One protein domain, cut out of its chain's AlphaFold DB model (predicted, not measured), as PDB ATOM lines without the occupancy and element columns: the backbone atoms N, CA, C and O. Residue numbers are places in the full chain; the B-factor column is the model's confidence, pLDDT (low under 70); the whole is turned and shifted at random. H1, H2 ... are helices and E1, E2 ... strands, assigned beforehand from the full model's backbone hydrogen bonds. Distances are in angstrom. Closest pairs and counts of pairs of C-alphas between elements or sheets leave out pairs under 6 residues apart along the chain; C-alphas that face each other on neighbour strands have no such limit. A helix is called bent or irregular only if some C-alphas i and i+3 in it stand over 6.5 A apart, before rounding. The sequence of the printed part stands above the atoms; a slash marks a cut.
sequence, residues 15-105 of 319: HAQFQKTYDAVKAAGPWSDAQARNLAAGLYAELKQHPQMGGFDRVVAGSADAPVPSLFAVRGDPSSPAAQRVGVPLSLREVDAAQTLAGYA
ATOM      1  N   HIS A  15     -27.218 -29.748  -5.125       92.31
ATOM      2  CA  HIS A  15     -27.745 -28.465  -5.591       92.31
ATOM      3  C   HIS A  15     -28.025 -28.438  -7.091       92.31
ATOM      4  O   HIS A  15     -29.117 -28.062  -7.505       92.31
ATOM      5  N   ALA A  16     -27.092 -28.910  -7.920       90.12
ATOM      6  CA  ALA A  16     -27.278 -28.927  -9.371       90.12
ATOM      7  C   ALA A  16     -28.490 -29.779  -9.797       90.12
ATOM      8  O   ALA A  16     -29.251 -29.399 -10.691       90.12
ATOM      9  N   GLN A  17     -28.707 -30.921  -9.133       92.00
ATOM     10  CA  GLN A  17     -29.866 -31.774  -9.395       92.00
ATOM     11  C   GLN A  17     -31.164 -31.084  -8.962       92.00
ATOM     12  O   GLN A  17     -32.151 -31.114  -9.698       92.00
ATOM     13  N   PHE A  18     -31.169 -30.458  -7.784       96.19
ATOM     14  CA  PHE A  18     -32.323 -29.718  -7.292       96.19
ATOM     15  C   PHE A  18     -32.649 -28.521  -8.189       96.19
ATOM     16  O   PHE A  18     -33.809 -28.341  -8.552       96.19
ATOM     17  N   GLN A  19     -31.642 -27.747  -8.597       96.56
ATOM     18  CA  GLN A  19     -31.798 -26.577  -9.456       96.56
ATOM     19  C   GLN A  19     -32.416 -26.964 -10.803       96.56
ATOM     20  O   GLN A  19     -33.382 -26.339 -11.230       96.56
ATOM     21  N   LYS A  20     -31.972 -28.074 -11.414       95.69
ATOM     22  CA  LYS A  20     -32.603 -28.617 -12.629       95.69
ATOM     23  C   LYS A  20     -34.090 -28.932 -12.419       95.69
ATOM     24  O   LYS A  20     -34.912 -28.641 -13.288       95.69
ATOM     25  N   THR A  21     -34.447 -29.540 -11.285       97.06
ATOM     26  CA  THR A  21     -35.851 -29.799 -10.920       97.06
ATOM     27  C   THR A  21     -36.618 -28.492 -10.747       97.06
ATOM     28  O   THR A  21     -37.698 -28.349 -11.312       97.06
ATOM     29  N   TYR A  22     -36.058 -27.526 -10.018       98.25
ATOM     30  CA  TYR A  22     -36.656 -26.213  -9.790       98.25
ATOM     31  C   TYR A  22     -36.941 -25.471 -11.096       98.25
ATOM     32  O   TYR A  22     -38.070 -25.031 -11.305       98.25
ATOM     33  N   ASP A  23     -35.964 -25.396 -12.001       97.88
ATOM     34  CA  ASP A  23     -36.110 -24.708 -13.284       97.88
ATOM     35  C   ASP A  23     -37.207 -25.358 -14.140       97.88
ATOM     36  O   ASP A  23     -38.053 -24.671 -14.719       97.88
ATOM     37  N   ALA A  24     -37.261 -26.695 -14.163       97.50
ATOM     38  CA  ALA A  24     -38.294 -27.431 -14.886       97.50
ATOM     39  C   ALA A  24     -39.693 -27.235 -14.275       97.50
ATOM     40  O   ALA A  24     -40.668 -27.057 -15.005       97.50
ATOM     41  N   VAL A  25     -39.803 -27.220 -12.944       97.81
ATOM     42  CA  VAL A  25     -41.053 -26.922 -12.226       97.81
ATOM     43  C   VAL A  25     -41.514 -25.496 -12.518       97.81
ATOM     44  O   VAL A  25     -42.691 -25.281 -12.812       97.81
ATOM     45  N   LYS A  26     -40.591 -24.528 -12.478       97.25
ATOM     46  CA  LYS A  26     -40.854 -23.114 -12.755       97.25
ATOM     47  C   LYS A  26     -41.351 -22.894 -14.182       97.25
ATOM     48  O   LYS A  26     -42.262 -22.101 -14.386       97.25
ATOM     49  N   ALA A  27     -40.803 -23.626 -15.150       96.38
ATOM     50  CA  ALA A  27     -41.256 -23.588 -16.538       96.38
ATOM     51  C   ALA A  27     -42.637 -24.243 -16.749       96.38
ATOM     52  O   ALA A  27     -43.333 -23.911 -17.706       96.38
ATOM     53  N   ALA A  28     -43.048 -25.161 -15.869       95.00
ATOM     54  CA  ALA A  28     -44.278 -25.941 -16.018       95.00
ATOM     55  C   ALA A  28     -45.556 -25.228 -15.531       95.00
ATOM     56  O   ALA A  28     -46.650 -25.767 -15.707       95.00
ATOM     57  N   GLY A  29     -45.457 -24.044 -14.919       91.81
ATOM     58  CA  GLY A  29     -46.637 -23.281 -14.516       91.81
ATOM     59  C   GLY A  29     -46.339 -21.928 -13.862       91.81
ATOM     60  O   GLY A  29     -45.187 -21.607 -13.573       91.81
ATOM     61  N   PRO A  30     -47.375 -21.104 -13.622       93.50
ATOM     62  CA  PRO A  30     -47.237 -19.727 -13.148       93.50
ATOM     63  C   PRO A  30     -47.050 -19.657 -11.622       93.50
ATOM     64  O   PRO A  30     -47.856 -19.070 -10.901       93.50
ATOM     65  N   TRP A  31     -46.000 -20.291 -11.107       94.69
ATOM     66  CA  TRP A  31     -45.711 -20.345  -9.672       94.69
ATOM     67  C   TRP A  31     -44.901 -19.126  -9.224       94.69
ATOM     68  O   TRP A  31     -44.031 -18.648  -9.958       94.69
ATOM     69  N   SER A  32     -45.089 -18.670  -7.985       97.81
ATOM     70  CA  SER A  32     -44.063 -17.852  -7.316       97.81
ATOM     71  C   SER A  32     -42.778 -18.666  -7.087       97.81
ATOM     72  O   SER A  32     -42.783 -19.892  -7.200       97.81
ATOM     73  N   ASP A  33     -41.657 -18.013  -6.776       97.88
ATOM     74  CA  ASP A  33     -40.390 -18.717  -6.503       97.88
ATOM     75  C   ASP A  33     -40.499 -19.642  -5.284       97.88
ATOM     76  O   ASP A  33     -40.011 -20.771  -5.316       97.88
ATOM     77  N   ALA A  34     -41.211 -19.211  -4.238       97.94
ATOM     78  CA  ALA A  34     -41.465 -20.032  -3.057       97.94
ATOM     79  C   ALA A  34     -42.291 -21.284  -3.404       97.94
ATOM     80  O   ALA A  34     -41.901 -22.398  -3.069       97.94
ATOM     81  N   GLN A  35     -43.382 -21.122  -4.157       98.31
ATOM     82  CA  GLN A  35     -44.220 -22.246  -4.590       98.31
ATOM     83  C   GLN A  35     -43.467 -23.210  -5.512       98.31
ATOM     84  O   GLN A  35     -43.581 -24.424  -5.347       98.31
ATOM     85  N   ALA A  36     -42.678 -22.690  -6.458       98.25
ATOM     86  CA  ALA A  36     -41.842 -23.515  -7.325       98.25
ATOM     87  C   ALA A  36     -40.808 -24.305  -6.515       98.25
ATOM     88  O   ALA A  36     -40.626 -25.492  -6.765       98.25
ATOM     89  N   ARG A  37     -40.181 -23.686  -5.504       98.44
ATOM     90  CA  ARG A  37     -39.231 -24.360  -4.607       98.44
ATOM     91  C   ARG A  37     -39.893 -25.476  -3.807       98.44
ATOM     92  O   ARG A  37     -39.337 -26.566  -3.729       98.44
ATOM     93  N   ASN A  38     -41.080 -25.228  -3.267       98.56
ATOM     94  CA  ASN A  38     -41.840 -26.210  -2.497       98.56
ATOM     95  C   ASN A  38     -42.260 -27.416  -3.362       98.56
ATOM     96  O   ASN A  38     -42.054 -28.569  -2.985       98.56
ATOM     97  N   LEU A  39     -42.760 -27.168  -4.576       98.38
ATOM     98  CA  LEU A  39     -43.082 -28.228  -5.539       98.38
ATOM     99  C   LEU A  39     -41.833 -28.996  -5.996       98.38
ATOM    100  O   LEU A  39     -41.862 -30.225  -6.086       98.38
ATOM    101  N   ALA A  40     -40.727 -28.291  -6.252       98.31
ATOM    102  CA  ALA A  40     -39.453 -28.900  -6.616       98.31
ATOM    103  C   ALA A  40     -38.887 -29.772  -5.493       98.31
ATOM    104  O   ALA A  40     -38.356 -30.836  -5.788       98.31
ATOM    105  N   ALA A  41     -39.054 -29.379  -4.228       98.38
ATOM    106  CA  ALA A  41     -38.689 -30.190  -3.070       98.38
ATOM    107  C   ALA A  41     -39.429 -31.528  -3.035       98.38
ATOM    108  O   ALA A  41     -38.788 -32.570  -2.903       98.38
ATOM    109  N   GLY A  42     -40.749 -31.510  -3.236       97.75
ATOM    110  CA  GLY A  42     -41.533 -32.738  -3.339       97.75
ATOM    111  C   GLY A  42     -41.071 -33.619  -4.496       97.75
ATOM    112  O   GLY A  42     -40.807 -34.806  -4.316       97.75
ATOM    113  N   LEU A  43     -40.936 -33.039  -5.689       97.38
ATOM    114  CA  LEU A  43     -40.579 -33.807  -6.879       97.38
ATOM    115  C   LEU A  43     -39.150 -34.362  -6.807       97.38
ATOM    116  O   LEU A  43     -38.899 -35.482  -7.241       97.38
ATOM    117  N   TYR A  44     -38.219 -33.606  -6.225       97.19
ATOM    118  CA  TYR A  44     -36.867 -34.071  -5.935       97.19
ATOM    119  C   TYR A  44     -36.882 -35.260  -4.960       97.19
ATOM    120  O   TYR A  44     -36.199 -36.251  -5.221       97.19
ATOM    121  N   ALA A  45     -37.682 -35.207  -3.889       96.56
ATOM    122  CA  ALA A  45     -37.799 -36.310  -2.934       96.56
ATOM    123  C   ALA A  45     -38.338 -37.588  -3.605       96.56
ATOM    124  O   ALA A  45     -37.744 -38.657  -3.456       96.56
ATOM    125  N   GLU A  46     -39.383 -37.466  -4.431       96.25
ATOM    126  CA  GLU A  46     -39.914 -38.577  -5.233       96.25
ATOM    127  C   GLU A  46     -38.859 -39.152  -6.188       96.25
ATOM    128  O   GLU A  46     -38.663 -40.364  -6.249       96.25
ATOM    129  N   LEU A  47     -38.113 -38.299  -6.899       94.62
ATOM    130  CA  LEU A  47     -37.041 -38.739  -7.799       94.62
ATOM    131  C   LEU A  47     -35.924 -39.484  -7.055       94.62
ATOM    132  O   LEU A  47     -35.396 -40.464  -7.580       94.62
ATOM    133  N   LYS A  48     -35.570 -39.059  -5.835       93.25
ATOM    134  CA  LYS A  48     -34.585 -39.765  -4.997       93.25
ATOM    135  C   LYS A  48     -35.091 -41.134  -4.532       93.25
ATOM    136  O   LYS A  48     -34.285 -42.051  -4.411       93.25
ATOM    137  N   GLN A  49     -36.394 -41.288  -4.308       93.12
ATOM    138  CA  GLN A  49     -37.011 -42.574  -3.956       93.12
ATOM    139  C   GLN A  49     -37.196 -43.509  -5.164       93.12
ATOM    140  O   GLN A  49     -37.401 -44.707  -4.982       93.12
ATOM    141  N   HIS A  50     -37.071 -42.991  -6.390       92.38
ATOM    142  CA  HIS A  50     -37.232 -43.745  -7.636       92.38
ATOM    143  C   HIS A  50     -35.957 -43.703  -8.504       92.38
ATOM    144  O   HIS A  50     -35.991 -43.216  -9.642       92.38
ATOM    145  N   PRO A  51     -34.813 -44.227  -8.017       86.81
ATOM    146  CA  PRO A  51     -33.529 -44.144  -8.716       86.81
ATOM    147  C   PRO A  51     -33.522 -44.832 -10.088       86.81
ATOM    148  O   PRO A  51     -32.771 -44.420 -10.970       86.81
ATOM    149  N   GLN A  52     -34.392 -45.821 -10.321       86.00
ATOM    150  CA  GLN A  52     -34.601 -46.456 -11.628       86.00
ATOM    151  C   GLN A  52     -35.056 -45.468 -12.705       86.00
ATOM    152  O   GLN A  52     -34.809 -45.687 -13.892       86.00
ATOM    153  N   MET A  53     -35.693 -44.365 -12.295       86.12
ATOM    154  CA  MET A  53     -36.029 -43.310 -13.227       86.12
ATOM    155  C   MET A  53     -34.777 -42.593 -13.694       86.12
ATOM    156  O   MET A  53     -34.855 -41.993 -14.733       86.12
ATOM    157  N   GLY A  54     -33.634 -42.613 -13.000       78.69
ATOM    158  CA  GLY A  54     -32.362 -42.031 -13.457       78.69
ATOM    159  C   GLY A  54     -32.387 -40.540 -13.846       78.69
ATOM    160  O   GLY A  54     -31.437 -40.080 -14.481       78.69
ATOM    161  N   GLY A  55     -33.478 -39.810 -13.575       88.06
ATOM    162  CA  GLY A  55     -33.742 -38.431 -14.010       88.06
ATOM    163  C   GLY A  55     -34.935 -38.282 -14.970       88.06
ATOM    164  O   GLY A  55     -35.589 -39.247 -15.342       88.06
ATOM    165  N   PHE A  56     -35.206 -37.061 -15.425       94.44
ATOM    166  CA  PHE A  56     -36.377 -36.735 -16.249       94.44
ATOM    167  C   PHE A  56     -36.001 -35.883 -17.468       94.44
ATOM    168  O   PHE A  56     -34.976 -35.191 -17.457       94.44
ATOM    169  N   ASP A  57     -36.868 -35.910 -18.481       93.94
ATOM    170  CA  ASP A  57     -36.740 -35.107 -19.703       93.94
ATOM    171  C   ASP A  57     -37.518 -33.796 -19.593       93.94
ATOM    172  O   ASP A  57     -37.120 -32.778 -20.156       93.94
ATOM    173  N   ARG A  58     -38.645 -33.814 -18.872       94.12
ATOM    174  CA  ARG A  58     -39.479 -32.632 -18.623       94.12
ATOM    175  C   ARG A  58     -40.332 -32.773 -17.371       94.12
ATOM    176  O   ARG A  58     -40.562 -33.881 -16.884       94.12
ATOM    177  N   VAL A  59     -40.852 -31.640 -16.911       96.31
ATOM    178  CA  VAL A  59     -41.891 -31.561 -15.884       96.31
ATOM    179  C   VAL A  59     -43.166 -31.017 -16.524       96.31
ATOM    180  O   VAL A  59     -43.107 -30.068 -17.304       96.31
ATOM    181  N   VAL A  60     -44.312 -31.636 -16.238       93.69
ATOM    182  CA  VAL A  60     -45.618 -31.249 -16.793       93.69
ATOM    183  C   VAL A  60     -46.666 -31.121 -15.693       93.69
ATOM    184  O   VAL A  60     -46.706 -31.925 -14.762       93.69
ATOM    185  N   ALA A  61     -47.540 -30.123 -15.811       91.94
ATOM    186  CA  ALA A  61     -48.745 -30.040 -14.996       91.94
ATOM    187  C   ALA A  61     -49.797 -31.030 -15.515       91.94
ATOM    188  O   ALA A  61     -50.058 -31.106 -16.716       91.94
ATOM    189  N   GLY A  62     -50.382 -31.806 -14.605       87.44
ATOM    190  CA  GLY A  62     -51.555 -32.624 -14.889       87.44
ATOM    191  C   GLY A  62     -52.818 -31.781 -15.063       87.44
ATOM    192  O   GLY A  62     -52.803 -30.561 -14.903       87.44
ATOM    193  N   SER A  63     -53.935 -32.449 -15.363       87.44
ATOM    194  CA  SER A  63     -55.233 -31.775 -15.471       87.44
ATOM    195  C   SER A  63     -55.603 -31.069 -14.163       87.44
ATOM    196  O   SER A  63     -55.516 -31.667 -13.087       87.44
ATOM    197  N   ALA A  64     -56.054 -29.818 -14.267       85.00
ATOM    198  CA  ALA A  64     -56.562 -29.049 -13.134       85.00
ATOM    199  C   ALA A  64     -57.866 -29.638 -12.564       85.00
ATOM    200  O   ALA A  64     -58.139 -29.465 -11.380       85.00
ATOM    201  N   ASP A  65     -58.617 -30.377 -13.383       90.38
ATOM    202  CA  ASP A  65     -59.876 -31.028 -13.001       90.38
ATOM    203  C   ASP A  65     -59.664 -32.442 -12.431       90.38
ATOM    204  O   ASP A  65     -60.624 -33.155 -12.129       90.38
ATOM    205  N   ALA A  66     -58.410 -32.894 -12.313       91.31
ATOM    206  CA  ALA A  66     -58.113 -34.174 -11.683       91.31
ATOM    207  C   ALA A  66     -58.521 -34.146 -10.196       91.31
ATOM    208  O   ALA A  66     -58.352 -33.115  -9.546       91.31
ATOM    209  N   PRO A  67     -58.959 -35.280  -9.609       94.12
ATOM    210  CA  PRO A  67     -59.275 -35.352  -8.178       94.12
ATOM    211  C   PRO A  67     -58.128 -34.878  -7.277       94.12
ATOM    212  O   PRO A  67     -58.358 -34.325  -6.206       94.12
ATOM    213  N   VAL A  68     -56.888 -35.088  -7.733       93.62
ATOM    214  CA  VAL A  68     -55.674 -34.548  -7.121       93.62
ATOM    215  C   VAL A  68     -54.843 -33.875  -8.216       93.62
ATOM    216  O   VAL A  68     -54.067 -34.551  -8.905       93.62
ATOM    217  N   PRO A  69     -54.990 -32.552  -8.412       95.31
ATOM    218  CA  PRO A  69     -54.158 -31.806  -9.344       95.31
ATOM    219  C   PRO A  69     -52.689 -31.990  -8.968       95.31
ATOM    220  O   PRO A  69     -52.314 -31.799  -7.811       95.31
ATOM    221  N   SER A  70     -51.867 -32.402  -9.929       96.94
ATOM    222  CA  SER A  70     -50.502 -32.871  -9.671       96.94
ATOM    223  C   SER A  70     -49.520 -32.368 -10.720       96.94
ATOM    224  O   SER A  70     -49.901 -32.026 -11.840       96.94
ATOM    225  N   LEU A  71     -48.245 -32.352 -10.355       96.56
ATOM    226  CA  LEU A  71     -47.115 -32.096 -11.236       96.56
ATOM    227  C   LEU A  71     -46.352 -33.404 -11.451       96.56
ATOM    228  O   LEU A  71     -46.168 -34.154 -10.498       96.56
ATOM    229  N   PHE A  72     -45.894 -33.673 -12.672       95.94
ATOM    230  CA  PHE A  72     -45.218 -34.923 -13.016       95.94
ATOM    231  C   PHE A  72     -43.847 -34.665 -13.630       95.94
ATOM    232  O   PHE A  72     -43.744 -33.942 -14.619       95.94
ATOM    233  N   ALA A  73     -42.811 -35.312 -13.099       96.38
ATOM    234  CA  ALA A  73     -41.564 -35.535 -13.822       96.38
ATOM    235  C   ALA A  73     -41.768 -36.711 -14.779       96.38
ATOM    236  O   ALA A  73     -42.246 -37.771 -14.368       96.38
ATOM    237  N   VAL A  74     -41.415 -36.524 -16.049       95.38
ATOM    238  CA  VAL A  74     -41.622 -37.518 -17.106       95.38
ATOM    239  C   VAL A  74     -40.303 -37.825 -17.803       95.38
ATOM    240  O   VAL A  74     -39.561 -36.914 -18.184       95.38
ATOM    241  N   ARG A  75     -40.037 -39.119 -17.993       94.38
ATOM    242  CA  ARG A  75     -38.965 -39.643 -18.844       94.38
ATOM    243  C   ARG A  75     -39.565 -40.430 -20.007       94.38
ATOM    244  O   ARG A  75     -40.392 -41.319 -19.798       94.38
ATOM    245  N   GLY A  76     -39.086 -40.144 -21.210       89.81
ATOM    246  CA  GLY A  76     -39.615 -40.640 -22.471       89.81
ATOM    247  C   GLY A  76     -40.709 -39.741 -23.045       89.81
ATOM    248  O   GLY A  76     -41.031 -38.676 -22.515       89.81
ATOM    249  N   ASP A  77     -41.283 -40.185 -24.161       84.81
ATOM    250  CA  ASP A  77     -42.404 -39.508 -24.810       84.81
ATOM    251  C   ASP A  77     -43.646 -39.538 -23.898       84.81
ATOM    252  O   ASP A  77     -44.178 -40.621 -23.668       84.81
ATOM    253  N   PRO A  78     -44.163 -38.391 -23.416       79.38
ATOM    254  CA  PRO A  78     -45.312 -38.350 -22.509       79.38
ATOM    255  C   PRO A  78     -46.588 -39.007 -23.053       79.38
ATOM    256  O   PRO A  78     -47.457 -39.384 -22.266       79.38
ATOM    257  N   SER A  79     -46.713 -39.124 -24.381       81.94
ATOM    258  CA  SER A  79     -47.837 -39.791 -25.047       81.94
ATOM    259  C   SER A  79     -47.697 -41.318 -25.086       81.94
ATOM    260  O   SER A  79     -48.677 -42.028 -25.314       81.94
ATOM    261  N   SER A  80     -46.497 -41.836 -24.818       86.19
ATOM    262  CA  SER A  80     -46.210 -43.263 -24.803       86.19
ATOM    263  C   SER A  80     -46.614 -43.907 -23.470       86.19
ATOM    264  O   SER A  80     -46.239 -43.414 -22.401       86.19
ATOM    265  N   PRO A  81     -47.285 -45.075 -23.488       82.88
ATOM    266  CA  PRO A  81     -47.511 -45.883 -22.290       82.88
ATOM    267  C   PRO A  81     -46.216 -46.340 -21.601       82.88
ATOM    268  O   PRO A  81     -46.239 -46.663 -20.419       82.88
ATOM    269  N   ALA A  82     -45.093 -46.359 -22.327       86.19
ATOM    270  CA  ALA A  82     -43.785 -46.729 -21.790       86.19
ATOM    271  C   ALA A  82     -43.089 -45.585 -21.026       86.19
ATOM    272  O   ALA A  82     -42.023 -45.801 -20.447       86.19
ATOM    273  N   ALA A  83     -43.657 -44.372 -21.026       88.06
ATOM    274  CA  ALA A  83     -43.081 -43.248 -20.302       88.06
ATOM    275  C   ALA A  83     -43.134 -43.468 -18.791       88.06
ATOM    276  O   ALA A  83     -44.190 -43.749 -18.213       88.06
ATOM    277  N   GLN A  84     -41.990 -43.264 -18.148       92.38
ATOM    278  CA  GLN A  84     -41.893 -43.306 -16.699       92.38
ATOM    279  C   GLN A  84     -42.339 -41.963 -16.128       92.38
ATOM    280  O   GLN A  84     -42.013 -40.907 -16.677       92.38
ATOM    281  N   ARG A  85     -43.079 -42.004 -15.018       92.56
ATOM    282  CA  ARG A  85     -43.602 -40.810 -14.355       92.56
ATOM    283  C   ARG A  85     -43.573 -40.955 -12.838       92.56
ATOM    284  O   ARG A  85     -43.916 -42.010 -12.318       92.56
ATOM    285  N   VAL A  86     -43.197 -39.878 -12.165       95.06
ATOM    286  CA  VAL A  86     -43.350 -39.667 -10.721       95.06
ATOM    287  C   VAL A  86     -43.981 -38.301 -10.572       95.06
ATOM    288  O   VAL A  86     -43.742 -37.414 -11.398       95.06
ATOM    289  N   GLY A  87     -44.835 -38.132  -9.576       95.25
ATOM    290  CA  GLY A  87     -45.575 -36.895  -9.445       95.25
ATOM    291  C   GLY A  87     -45.888 -36.550  -8.014       95.25
ATOM    292  O   GLY A  87     -45.917 -37.410  -7.141       95.25
ATOM    293  N   VAL A  88     -46.137 -35.266  -7.815       97.31
ATOM    294  CA  VAL A  88     -46.489 -34.695  -6.524       97.31
ATOM    295  C   VAL A  88     -47.770 -33.883  -6.633       97.31
ATOM    296  O   VAL A  88     -47.999 -33.241  -7.665       97.31
ATOM    297  N   PRO A  89     -48.615 -33.873  -5.591       97.62
ATOM    298  CA  PRO A  89     -49.817 -33.058  -5.600       97.62
ATOM    299  C   PRO A  89     -49.450 -31.570  -5.560       97.62
ATOM    300  O   PRO A  89     -48.523 -31.157  -4.861       97.62
ATOM    301  N   LEU A  90     -50.218 -30.734  -6.264       96.38
ATOM    302  CA  LEU A  90     -50.003 -29.283  -6.291       96.38
ATOM    303  C   LEU A  90     -50.193 -28.626  -4.917       96.38
ATOM    304  O   LEU A  90     -49.712 -27.514  -4.710       96.38
ATOM    305  N   SER A  91     -50.841 -29.307  -3.965       96.44
ATOM    306  CA  SER A  91     -50.939 -28.861  -2.571       96.44
ATOM    307  C   SER A  91     -49.576 -28.723  -1.886       96.44
ATOM    308  O   SER A  91     -49.456 -27.909  -0.974       96.44
ATOM    309  N   LEU A  92     -48.531 -29.425  -2.351       97.25
ATOM    310  CA  LEU A  92     -47.177 -29.256  -1.813       97.25
ATOM    311  C   LEU A  92     -46.618 -27.852  -2.014       97.25
ATOM    312  O   LEU A  92     -45.708 -27.475  -1.293       97.25
ATOM    313  N   ARG A  93     -47.167 -27.039  -2.924       96.62
ATOM    314  CA  ARG A  93     -46.729 -25.645  -3.089       96.62
ATOM    315  C   ARG A  93     -46.886 -24.808  -1.809       96.62
ATOM    316  O   ARG A  93     -46.216 -23.787  -1.681       96.62
ATOM    317  N   GLU A  94     -47.750 -25.240  -0.889       97.75
ATOM    318  CA  GLU A  94     -48.006 -24.600   0.408       97.75
ATOM    319  C   GLU A  94     -47.196 -25.229   1.563       97.75
ATOM    320  O   GLU A  94     -47.288 -24.770   2.699       97.75
ATOM    321  N   VAL A  95     -46.413 -26.282   1.300       97.69
ATOM    322  CA  VAL A  95     -45.558 -26.954   2.291       97.69
ATOM    323  C   VAL A  95     -44.135 -26.440   2.142       97.69
ATOM    324  O   VAL A  95     -43.560 -26.530   1.062       97.69
ATOM    325  N   ASP A  96     -43.555 -25.922   3.221       97.56
ATOM    326  CA  ASP A  96     -42.200 -25.378   3.190       97.56
ATOM    327  C   ASP A  96     -41.172 -26.425   2.713       97.56
ATOM    328  O   ASP A  96     -41.146 -27.575   3.170       97.56
ATOM    329  N   ALA A  97     -40.311 -26.021   1.778       97.19
ATOM    330  CA  ALA A  97     -39.309 -26.894   1.183       97.19
ATOM    331  C   ALA A  97     -38.379 -27.540   2.224       97.19
ATOM    332  O   ALA A  97     -38.025 -28.706   2.059       97.19
ATOM    333  N   ALA A  98     -38.010 -26.845   3.305       95.50
ATOM    334  CA  ALA A  98     -37.127 -27.394   4.334       95.50
ATOM    335  C   ALA A  98     -37.785 -28.556   5.096       95.50
ATOM    336  O   ALA A  98     -37.102 -29.507   5.472       95.50
ATOM    337  N   GLN A  99     -39.113 -28.529   5.274       96.44
ATOM    338  CA  GLN A  99     -39.849 -29.640   5.891       96.44
ATOM    339  C   GLN A  99     -39.782 -30.894   5.019       96.44
ATOM    340  O   GLN A  99     -39.489 -31.981   5.510       96.44
ATOM    341  N   THR A 100     -39.998 -30.728   3.714       96.94
ATOM    342  CA  THR A 100     -39.914 -31.830   2.745       96.94
ATOM    343  C   THR A 100     -38.484 -32.358   2.619       96.94
ATOM    344  O   THR A 100     -38.265 -33.560   2.479       96.94
ATOM    345  N   LEU A 101     -37.494 -31.465   2.699       96.56
ATOM    346  CA  LEU A 101     -36.088 -31.791   2.481       96.56
ATOM    347  C   LEU A 101     -35.317 -32.168   3.754       96.56
ATOM    348  O   LEU A 101     -34.118 -32.410   3.671       96.56
ATOM    349  N   ALA A 102     -35.972 -32.266   4.914       93.50
ATOM    350  CA  ALA A 102     -35.324 -32.569   6.195       93.50
ATOM    351  C   ALA A 102     -34.450 -33.837   6.160       93.50
ATOM    352  O   ALA A 102     -33.341 -33.835   6.688       93.50
ATOM    353  N   GLY A 103     -34.913 -34.898   5.491       91.12
ATOM    354  CA  GLY A 103     -34.155 -36.148   5.325       91.12
ATOM    355  C   GLY A 103     -32.987 -36.066   4.336       91.12
ATOM    356  O   GLY A 103     -32.178 -36.986   4.272       91.12
ATOM    357  N   TYR A 104     -32.896 -34.972   3.582       91.81
ATOM    358  CA  TYR A 104     -31.852 -34.703   2.595       91.81
ATOM    359  C   TYR A 104     -30.933 -33.561   3.034       91.81
ATOM    360  O   TYR A 104     -30.135 -33.096   2.232       91.81
ATOM    361  N   ALA A 105     -31.056 -33.080   4.273       90.75
ATOM    362  CA  ALA A 105     -30.183 -32.040   4.788       90.75
ATOM    363  C   ALA A 105     -28.753 -32.573   4.967       90.75
ATOM    364  O   ALA A 105     -28.528 -33.625   5.573       90.75
TER     365      ALA A 105
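Overview. This is residues 15 to 105 of the 319 residues of the protein "N-acetylmuramoyl-L-alanine amidase" of Lysobacter sp. yr284 (UniProt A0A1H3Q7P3). A small three-stranded sheet has one face covered by two helices that cross steeply, H1 over E1 and H2 over E2 and E3, in two layers. H2 is in the middle, with the sheet on one side and short H4 packed on it away from the sheet. The 91 printed residues include four named helices and three named strands, in the order H1 H2 E1 E2 E3 H3 H4, class mixed. The sheet, order E1 E2 E3, is an antiparallel meander, each strand the antiparallel neighbour of the one before. The whole is compact, radius of gyration of the C-alphas 12.3 A, spanning 34 by 30 by 21 A.

Along the chain. Find the sheet in E1, residues 58 to 61, E2, 70 to 75, 16.2 A, and E3, 84 to 89, 17.1 A. H1, residues 15 to 27, starts at C-alpha 15 (-27.745, -28.465, -5.591) and runs 18.1 A; H2, 33 to 49, runs 24.2 A. H3 is residues 90 to 94; H4, 97 to 104, ends at C-alpha 104 (-31.852, -34.703, 2.595) and is irregular, C-alphas 100 and 103 being 7.6 A apart.

Arrangement. Look at hairpin E1 and E2 for N 72 and O 60, 2.8 A, and at hairpin E2 and E3 for N 71 and O 88, 2.8 A, both within hydrogen-bond range. H1's height over the sheet is 10.0 A, H2's 9.2 A. H1 and H2 touch, closest C-alphas Tyr 22 and Ala 40, 5.0 A, at a steep tilt of 58 degrees, opposite ways. H2 touches H4, closest C-alphas Asn 38 and Ala 97, 4.5 A, and H3, Gln 35 and Arg 93, 4.5 A. H3 only grazes the sheet; H1 and H4 are apart. In H1 and H2 every O i to N i+4 pair is within hydrogen-bond range; H4 has 2 of 4, H3 0 of 1 but 2 of 2 O i to N i+3.

Size, cuts and confidence. The two farthest C-alphas, Ser 79 and Ala 105, are 35.5 A apart. The printed part has no cut, no link is long, and no printed residue is under 70 in pLDDT.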